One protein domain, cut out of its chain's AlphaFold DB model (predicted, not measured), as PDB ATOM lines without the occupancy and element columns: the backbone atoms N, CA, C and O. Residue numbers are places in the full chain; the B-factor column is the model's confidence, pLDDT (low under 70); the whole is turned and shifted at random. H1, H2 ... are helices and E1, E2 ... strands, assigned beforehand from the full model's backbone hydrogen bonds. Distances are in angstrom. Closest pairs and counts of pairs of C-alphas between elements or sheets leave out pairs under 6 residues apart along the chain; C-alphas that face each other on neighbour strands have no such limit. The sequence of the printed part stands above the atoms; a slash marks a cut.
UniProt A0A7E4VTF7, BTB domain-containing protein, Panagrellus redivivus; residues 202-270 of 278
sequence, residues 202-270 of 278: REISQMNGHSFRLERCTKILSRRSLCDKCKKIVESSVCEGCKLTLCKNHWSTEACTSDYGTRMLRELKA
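This is residues 202 to 270 of the 278 residues of the protein "BTB domain-containing protein" of Panagrellus redivivus (UniProt A0A7E4VTF7). A small, only just strongly twisted sheet of three strands makes one end of the domain, and H3, with the short H1 near it, makes the other; between the two ends lie mostly loops, and the short H2 only grazes the sheet. Residues 206 to 222 run from H1 to the sheet, folding back in a short antiparallel pairing of residues 214 to 215 with 219 to 220. The printed part has 69 residues with three named helices and three named strands, in the order H1 E1 E2 E3 H2 H3; the sheet's order is E1 E2 E3, antiparallel. The class is mixed, helices and strands, with 32 residues, under half, in named elements. The whole is compact, with a radius of gyration of the C-alphas of 11.4 A and spans of 38 by 26 by 17 A.

H1, residues 202 to 205, and H3, residues 260 to 270, only just touch, with 3 pairs of C-alphas within 8 A; the closest C-alphas are those of Ile 204 and Leu 265, 6.6 A apart. Neither helix is on the sheet. E1, residues 223 to 226, and E2, residues 233 to 238, are a hairpin, with N 225 and O 234 2.9 A apart, within hydrogen-bond range. E2 and E3, residues 245 to 247, are a second hairpin, with N 237 and O 246 2.9 A apart, also within hydrogen-bond range. The three strands form a meander, each strand the antiparallel neighbour of the one before. The pairing is staggered: E2 pairs with E1 over residues 233 to 236 and with E3 over residues 236 to 238. H2, residues 248 to 251, only grazes the sheet and is apart from H3. Every O i to N i+4 pair in H3 is within hydrogen-bond range; H1 and H2 are too short for such a pair, and their single O i to N i+3 pair is within range in H1 but not in H2.

H1 begins at C-alpha 202, at (21.031, 19.035, 22.344). E1 measures 9.4 A from first to last C-alpha, and E2 13.5 A, beginning at C-alpha 233, at (12.000, 27.544, -2.477). H3, the longest helix, measures 15.3 A and ends at C-alpha 270, at (15.697, 8.480, 29.612).

The two C-alphas farthest apart are those of Lys 232 and Ala 270, 37.9 A. The printed part has no cut. The link from H1 to E1, 17 residues, is long, and the link from E3 to H2 is tight. The mean pLDDT of the printed part is 92.0, and no printed residue is under 70.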
ATOM      1  N   ARG A 202      20.817  17.578  22.435       91.12
ATOM      2  CA  ARG A 202      21.031  19.035  22.344       91.12
ATOM      3  C   ARG A 202      20.481  19.597  21.033       91.12
ATOM      4  O   ARG A 202      19.765  20.596  21.082       91.12
ATOM      5  N   GLU A 203      20.731  18.951  19.896       89.19
ATOM      6  CA  GLU A 203      20.171  19.384  18.608       89.19
ATOM      7  C   GLU A 203      18.638  19.308  18.589       89.19
ATOM      8  O   GLU A 203      17.983  20.309  18.305       89.19
ATOM      9  N   ILE A 204      18.037  18.165  18.951       88.94
ATOM     10  CA  ILE A 204      16.567  18.000  18.944       88.94
ATOM     11  C   ILE A 204      15.891  19.019  19.873       88.94
ATOM     12  O   ILE A 204      14.823  19.544  19.551       88.94
ATOM     13  N   SER A 205      16.519  19.358  21.005       90.38
ATOM     14  CA  SER A 205      15.969  20.348  21.941       90.38
ATOM     15  C   SER A 205      15.818  21.760  21.354       90.38
ATOM     16  O   SER A 205      14.984  22.519  21.838       90.38
ATOM     17  N   GLN A 206      16.550  22.095  20.284       89.69
ATOM     18  CA  GLN A 206      16.462  23.384  19.581       89.69
ATOM     19  C   GLN A 206      15.393  23.410  18.470       89.69
ATOM     20  O   GLN A 206      15.167  24.454  17.862       89.69
ATOM     21  N   MET A 207      14.732  22.284  18.176       90.81
ATOM     22  CA  MET A 207      13.815  22.142  17.034       90.81
ATOM     23  C   MET A 207      12.339  22.445  17.366       90.81
ATOM     24  O   MET A 207      11.458  22.044  16.610       90.81
ATOM     25  N   ASN A 208      12.030  23.080  18.504       92.25
ATOM     26  CA  ASN A 208      10.657  23.375  18.965       92.25
ATOM     27  C   ASN A 208       9.677  22.177  18.895       92.25
ATOM     28  O   ASN A 208       8.511  22.307  18.509       92.25
ATOM     29  N   GLY A 209      10.157  20.976  19.240       92.44
ATOM     30  CA  GLY A 209       9.374  19.733  19.198       92.44
ATOM     31  C   GLY A 209       9.253  19.085  17.812       92.44
ATOM     32  O   GLY A 209       8.672  18.005  17.696       92.44
ATOM     33  N   HIS A 210       9.813  19.690  16.759       94.00
ATOM     34  CA  HIS A 210      10.002  19.008  15.481       94.00
ATOM     35  C   HIS A 210      11.078  17.920  15.611       94.00
ATOM     36  O   HIS A 210      12.004  18.024  16.410       94.00
ATOM     37  N   SER A 211      10.965  16.877  14.789       92.88
ATOM     38  CA  SER A 211      12.038  15.907  14.560       92.88
ATOM     39  C   SER A 211      12.441  15.977  13.096       92.88
ATOM     40  O   SER A 211      11.577  15.876  12.223       92.88
ATOM     41  N   PHE A 212      13.732  16.146  12.825       92.56
ATOM     42  CA  PHE A 212      14.301  16.110  11.481       92.56
ATOM     43  C   PHE A 212      15.409  15.062  11.415       92.56
ATOM     44  O   PHE A 212      16.121  14.834  12.392       92.56
ATOM     45  N   ARG A 213      15.610  14.470  10.234       89.50
ATOM     46  CA  ARG A 213      16.736  13.556  10.010       89.50
ATOM     47  C   ARG A 213      18.062  14.290  10.165       89.50
ATOM     48  O   ARG A 213      18.257  15.350   9.570       89.50
ATOM     49  N   LEU A 214      18.975  13.687  10.919       86.12
ATOM     50  CA  LEU A 214      20.316  14.207  11.155       86.12
ATOM     51  C   LEU A 214      21.357  13.445  10.330       86.12
ATOM     52  O   LEU A 214      21.369  12.219  10.276       86.12
ATOM     53  N   GLU A 215      22.275  14.188   9.727       83.31
ATOM     54  CA  GLU A 215      23.542  13.706   9.197       83.31
ATOM     55  C   GLU A 215      24.592  13.767  10.320       83.31
ATOM     56  O   GLU A 215      24.750  14.800  10.980       83.31
ATOM     57  N   ARG A 216      25.297  12.648  10.562       78.69
ATOM     58  CA  ARG A 216      26.339  12.510  11.606       78.69
ATOM     59  C   ARG A 216      25.901  13.043  12.985       78.69
ATOM     60  O   ARG A 216      26.649  13.769  13.637       78.69
ATOM     61  N   CYS A 217      24.663  12.732  13.376       71.19
ATOM     62  CA  CYS A 217      24.026  13.062  14.665       71.19
ATOM     63  C   CYS A 217      23.974  14.557  15.054       71.19
ATOM     64  O   CYS A 217      23.519  14.873  16.148       71.19
ATOM     65  N   THR A 218      24.417  15.473  14.185       74.00
ATOM     66  CA  THR A 218      24.650  16.891  14.529       74.00
ATOM     67  C   THR A 218      24.116  17.887  13.501       74.00
ATOM     68  O   THR A 218      23.921  19.048  13.835       74.00
ATOM     69  N   LYS A 219      23.866  17.481  12.247       84.50
ATOM     70  CA  LYS A 219      23.432  18.405  11.187       84.50
ATOM     71  C   LYS A 219      22.088  18.000  10.594       84.50
ATOM     72  O   LYS A 219      21.961  16.911  10.052       84.50
ATOM     73  N   ILE A 220      21.102  18.895  10.612       87.38
ATOM     74  CA  ILE A 220      19.800  18.662   9.966       87.38
ATOM     75  C   ILE A 220      19.972  18.472   8.448       87.38
ATOM     76  O   ILE A 220      20.465  19.364   7.747       87.38
ATOM     77  N   LEU A 221      19.525  17.321   7.933       89.56
ATOM     78  CA  LEU A 221      19.582  16.957   6.518       89.56
ATOM     79  C   LEU A 221      18.591  17.800   5.702       89.56
ATOM     80  O   LEU A 221      17.440  17.420   5.490       89.56
ATOM     81  N   SER A 222      19.077  18.937   5.214       89.62
ATOM     82  CA  SER A 222      18.290  19.916   4.465       89.62
ATOM     83  C   SER A 222      18.408  19.717   2.955       89.62
ATOM     84  O   SER A 222      19.457  19.325   2.440       89.62
ATOM     85  N   ARG A 223      17.330  20.008   2.221       92.75
ATOM     86  CA  ARG A 223      17.292  19.995   0.750       92.75
ATOM     87  C   ARG A 223      16.577  21.237   0.229       92.75
ATOM     88  O   ARG A 223      15.616  21.714   0.834       92.75
ATOM     89  N   ARG A 224      17.015  21.752  -0.924       95.56
ATOM     90  CA  ARG A 224      16.363  22.890  -1.586       95.56
ATOM     91  C   ARG A 224      14.962  22.477  -2.047       95.56
ATOM     92  O   ARG A 224      14.824  21.658  -2.949       95.56
ATOM     93  N   SER A 225      13.938  23.006  -1.389       93.94
ATOM     94  CA  SER A 225      12.543  22.577  -1.538       93.94
ATOM     95  C   SER A 225      11.577  23.700  -1.149       93.94
ATOM     96  O   SER A 225      11.983  24.716  -0.580       93.94
ATOM     97  N   LEU A 226      10.299  23.562  -1.512       95.50
ATOM     98  CA  LEU A 226       9.262  24.528  -1.157       95.50
ATOM     99  C   LEU A 226       8.940  24.410   0.339       95.50
ATOM    100  O   LEU A 226       8.502  23.356   0.787       95.50
ATOM    101  N   CYS A 227       9.127  25.484   1.106       96.25
ATOM    102  CA  CYS A 227       8.702  25.496   2.504       96.25
ATOM    103  C   CYS A 227       7.184  25.712   2.611       96.25
ATOM    104  O   CYS A 227       6.643  26.670   2.053       96.25
ATOM    105  N   ASP A 228       6.506  24.871   3.391       95.62
ATOM    106  CA  ASP A 228       5.049  24.879   3.536       95.62
ATOM    107  C   ASP A 228       4.483  26.142   4.189       95.62
ATOM    108  O   ASP A 228       3.307  26.446   3.985       95.62
ATOM    109  N   LYS A 229       5.298  26.892   4.937       94.00
ATOM    110  CA  LYS A 229       4.881  28.111   5.643       94.00
ATOM    111  C   LYS A 229       5.067  29.367   4.792       94.00
ATOM    112  O   LYS A 229       4.083  30.006   4.440       94.00
ATOM    113  N   CYS A 230       6.293  29.689   4.368       94.06
ATOM    114  CA  CYS A 230       6.535  30.884   3.544       94.06
ATOM    115  C   CYS A 230       6.274  30.711   2.042       94.06
ATOM    116  O   CYS A 230       6.389  31.692   1.309       94.06
ATOM    117  N   LYS A 231       5.986  29.489   1.566       94.75
ATOM    118  CA  LYS A 231       5.773  29.157   0.143       94.75
ATOM    119  C   LYS A 231       6.918  29.609  -0.786       94.75
ATOM    120  O   LYS A 231       6.703  29.897  -1.959       94.75
ATOM    121  N   LYS A 232       8.155  29.646  -0.272       94.62
ATOM    122  CA  LYS A 232       9.385  29.952  -1.030       94.62
ATOM    123  C   LYS A 232      10.262  28.707  -1.159       94.62
ATOM    124  O   LYS A 232      10.294  27.877  -0.252       94.62
ATOM    125  N   ILE A 233      10.994  28.594  -2.272       93.88
ATOM    126  CA  ILE A 233      12.000  27.544  -2.477       93.88
ATOM    127  C   ILE A 233      13.275  27.935  -1.726       93.88
ATOM    128  O   ILE A 233      13.988  28.849  -2.137       93.88
ATOM    129  N   VAL A 234      13.559  27.236  -0.632       94.94
ATOM    130  CA  VAL A 234      14.683  27.496   0.284       94.94
ATOM    131  C   VAL A 234      15.249  26.170   0.805       94.94
ATOM    132  O   VAL A 234      14.702  25.101   0.525       94.94
ATOM    133  N   GLU A 235      16.347  26.200   1.560       95.12
ATOM    134  CA  GLU A 235      16.787  25.014   2.301       95.12
ATOM    135  C   GLU A 235      15.763  24.670   3.387       95.12
ATOM    136  O   GLU A 235      15.508  25.460   4.300       95.12
ATOM    137  N   SER A 236      15.146  23.497   3.248       94.25
ATOM    138  CA  SER A 236      14.099  23.007   4.143       94.25
ATOM    139  C   SER A 236      14.292  21.525   4.451       94.25
ATOM    140  O   SER A 236      14.975  20.806   3.718       94.25
ATOM    141  N   SER A 237      13.672  21.074   5.539       94.56
ATOM    142  CA  SER A 237      13.659  19.678   5.976       94.56
ATOM    143  C   SER A 237      12.235  19.227   6.276       94.56
ATOM    144  O   SER A 237      11.406  20.028   6.709       94.56
ATOM    145  N   VAL A 238      11.945  17.948   6.043       95.31
ATOM    146  CA  VAL A 238      10.632  17.356   6.335       95.31
ATOM    147  C   VAL A 238      10.611  16.908   7.791       95.31
ATOM    148  O   VAL A 238      11.448  16.102   8.195       95.31
ATOM    149  N   CYS A 239       9.665  17.421   8.575       95.00
ATOM    150  CA  CYS A 239       9.492  17.005   9.961       95.00
ATOM    151  C   CYS A 239       8.875  15.600  10.029       95.00
ATOM    152  O   CYS A 239       7.802  15.361   9.478       95.00
ATOM    153  N   GLU A 240       9.483  14.678  10.772       94.31
ATOM    154  CA  GLU A 240       8.984  13.304  10.895       94.31
ATOM    155  C   GLU A 240       7.683  13.203  11.712       94.31
ATOM    156  O   GLU A 240       6.896  12.292  11.467       94.31
ATOM    157  N   GLY A 241       7.404  14.172  12.594       93.50
ATOM    158  CA  GLY A 241       6.117  14.329  13.285       93.50
ATOM    159  C   GLY A 241       5.017  14.896  12.379       93.50
ATOM    160  O   GLY A 241       4.262  14.152  11.759       93.50
ATOM    161  N   CYS A 242       4.935  16.228  12.266       94.25
ATOM    162  CA  CYS A 242       3.857  16.920  11.540       94.25
ATOM    163  C   CYS A 242       3.894  16.811   9.998       94.25
ATOM    164  O   CYS A 242       3.028  17.377   9.338       94.25
ATOM    165  N   LYS A 243       4.892  16.128   9.416       95.62
ATOM    166  CA  LYS A 243       5.098  15.918   7.964       95.62
ATOM    167  C   LYS A 243       5.287  17.182   7.108       95.62
ATOM    168  O   LYS A 243       5.463  17.061   5.899       95.62
ATOM    169  N   LEU A 244       5.323  18.373   7.710       95.19
ATOM    170  CA  LEU A 244       5.572  19.636   7.008       95.19
ATOM    171  C   LEU A 244       7.039  19.782   6.577       95.19
ATOM    172  O   LEU A 244       7.959  19.412   7.311       95.19
ATOM    173  N   THR A 245       7.244  20.406   5.419       96.38
ATOM    174  CA  THR A 245       8.543  20.837   4.894       96.38
ATOM    175  C   THR A 245       8.850  22.248   5.391       96.38
ATOM    176  O   THR A 245       8.252  23.234   4.952       96.38
ATOM    177  N   LEU A 246       9.784  22.368   6.333       96.00
ATOM    178  CA  LEU A 246      10.057  23.608   7.058       96.00
ATOM    179  C   LEU A 246      11.497  24.072   6.847       96.00
ATOM    180  O   LEU A 246      12.444  23.294   6.972       96.00
ATOM    181  N   CYS A 247      11.665  25.358   6.544       95.00
ATOM    182  CA  CYS A 247      12.973  26.005   6.557       95.00
ATOM    183  C   CYS A 247      13.361  26.423   7.978       95.00
ATOM    184  O   CYS A 247      12.485  26.535   8.842       95.00
ATOM    185  N   LYS A 248      14.657  26.706   8.193       93.56
ATOM    186  CA  LYS A 248      15.220  27.030   9.518       93.56
ATOM    187  C   LYS A 248      14.365  28.016  10.307       93.56
ATOM    188  O   LYS A 248      13.997  27.719  11.433       93.56
ATOM    189  N   ASN A 249      13.982  29.128   9.681       94.19
ATOM    190  CA  ASN A 249      13.243  30.194  10.350       94.19
ATOM    191  C   ASN A 249      11.872  29.762  10.899       94.19
ATOM    192  O   ASN A 249      11.474  30.256  11.945       94.19
ATOM    193  N   HIS A 250      11.144  28.860  10.225       94.62
ATOM    194  CA  HIS A 250       9.821  28.436  10.705       94.62
ATOM    195  C   HIS A 250       9.936  27.383  11.798       94.62
ATOM    196  O   HIS A 250       9.303  27.538  12.831       94.62
ATOM    197  N   TRP A 251      10.776  26.352  11.635       93.25
ATOM    198  CA  TRP A 251      10.905  25.346  12.695       93.25
ATOM    199  C   TRP A 251      11.592  25.890  13.955       93.25
ATOM    200  O   TRP A 251      11.380  25.344  15.030       93.25
ATOM    201  N   SER A 252      12.379  26.972  13.851       92.06
ATOM    202  CA  SER A 252      12.997  27.627  15.011       92.06
ATOM    203  C   SER A 252      12.114  28.680  15.691       92.06
ATOM    204  O   SER A 252      12.494  29.176  16.747       92.06
ATOM    205  N   THR A 253      10.964  29.055  15.117       93.06
ATOM    206  CA  THR A 253      10.043  30.060  15.701       93.06
ATOM    207  C   THR A 253       8.642  29.523  15.980       93.06
ATOM    208  O   THR A 253       7.986  29.983  16.911       93.06
ATOM    209  N   GLU A 254       8.187  28.532  15.219       92.88
ATOM    210  CA  GLU A 254       6.913  27.848  15.410       92.88
ATOM    211  C   GLU A 254       7.132  26.515  16.136       92.88
ATOM    212  O   GLU A 254       8.164  25.864  15.964       92.88
ATOM    213  N   ALA A 255       6.156  26.107  16.947       93.75
ATOM    214  CA  ALA A 255       6.153  24.804  17.602       93.75
ATOM    215  C   ALA A 255       5.555  23.717  16.698       93.75
ATOM    216  O   ALA A 255       4.614  23.957  15.935       93.75
ATOM    217  N   CYS A 256       6.063  22.494  16.831       94.94
ATOM    218  CA  CYS A 256       5.499  21.340  16.144       94.94
ATOM    219  C   CYS A 256       4.081  21.032  16.648       94.94
ATOM    220  O   CYS A 256       3.829  20.960  17.847       94.94
ATOM    221  N   THR A 257       3.160  20.765  15.719       94.19
ATOM    222  CA  THR A 257       1.786  20.327  16.026       94.19
ATOM    223  C   THR A 257       1.689  18.858  16.454       94.19
ATOM    224  O   THR A 257       0.618  18.401  16.837       94.19
ATOM    225  N   SER A 258       2.792  18.108  16.369       94.50
ATOM    226  CA  SER A 258       2.906  16.711  16.793       94.50
ATOM    227  C   SER A 258       3.876  16.601  17.966       94.50
ATOM    228  O   SER A 258       4.950  17.200  17.951       94.50
ATOM    229  N   ASP A 259       3.521  15.771  18.943       93.50
ATOM    230  CA  ASP A 259       4.330  15.435  20.117       93.50
ATOM    231  C   ASP A 259       5.570  14.578  19.797       93.50
ATOM    232  O   ASP A 259       6.431  14.416  20.659       93.50
ATOM    233  N   TYR A 260       5.681  14.044  18.574       92.81
ATOM    234  CA  TYR A 260       6.674  13.044  18.178       92.81
ATOM    235  C   TYR A 260       8.120  13.427  18.526       92.81
ATOM    236  O   TYR A 260       8.820  12.636  19.156       92.81
ATOM    237  N   GLY A 261       8.573  14.640  18.177       91.31
ATOM    238  CA  GLY A 261       9.941  15.077  18.484       91.31
ATOM    239  C   GLY A 261      10.176  15.263  19.985       91.31
ATOM    240  O   GLY A 261      11.221  14.877  20.501       91.31
ATOM    241  N   THR A 262       9.173  15.759  20.713       93.00
ATOM    242  CA  THR A 262       9.206  15.892  22.179       93.00
ATOM    243  C   THR A 262       9.224  14.530  22.878       93.00
ATOM    244  O   THR A 262       9.925  14.362  23.877       93.00
ATOM    245  N   ARG A 263       8.487  13.540  22.358       93.56
ATOM    246  CA  ARG A 263       8.480  12.167  22.877       93.56
ATOM    247  C   ARG A 263       9.822  11.479  22.627       93.56
ATOM    248  O   ARG A 263      10.420  10.996  23.581       93.56
ATOM    249  N   MET A 264      10.335  11.555  21.400       91.38
ATOM    250  CA  MET A 264      11.651  11.035  21.020       91.38
ATOM    251  C   MET A 264      12.782  11.668  21.854       91.38
ATOM    252  O   MET A 264      13.679  10.969  22.315       91.38
ATOM    253  N   LEU A 265      12.720  12.978  22.127       92.69
ATOM    254  CA  LEU A 265      13.671  13.654  23.020       92.69
ATOM    255  C   LEU A 265      13.577  13.160  24.472       92.69
ATOM    256  O   LEU A 265      14.591  13.111  25.165       92.69
ATOM    257  N   ARG A 266      12.377  12.810  24.953       93.50
ATOM    258  CA  ARG A 266      12.181  12.233  26.292       93.50
ATOM    259  C   ARG A 266      12.749  10.816  26.370       93.50
ATOM    260  O   ARG A 266      13.457  10.519  27.322       93.50
ATOM    261  N   GLU A 267      12.472   9.984  25.368       92.50
ATOM    262  CA  GLU A 267      12.991   8.615  25.241       92.50
ATOM    263  C   GLU A 267      14.534   8.618  25.189       92.50
ATOM    264  O   GLU A 267      15.175   7.939  25.990       92.50
ATOM    265  N   LEU A 268      15.136   9.476  24.356       91.00
ATOM    266  CA  LEU A 268      16.595   9.637  24.256       91.00
ATOM    267  C   LEU A 268      17.241  10.163  25.552       91.00
ATOM    268  O   LEU A 268      18.370   9.803  25.867       91.00
ATOM    269  N   LYS A 269      16.547  11.019  26.315       91.81
ATOM    270  CA  LYS A 269      17.032  11.486  27.625       91.81
ATOM    271  C   LYS A 269      16.906  10.427  28.720       91.81
ATOM    272  O   LYS A 269      17.735  10.417  29.621       91.81
ATOM    273  N   ALA A 270      15.887   9.569  28.657       89.88
ATOM    274  CA  ALA A 270      15.697   8.480  29.612       89.88
ATOM    275  C   ALA A 270      16.762   7.384  29.441       89.88
ATOM    276  O   ALA A 270      17.310   6.911  30.431       89.88
TER     277      ALA A 270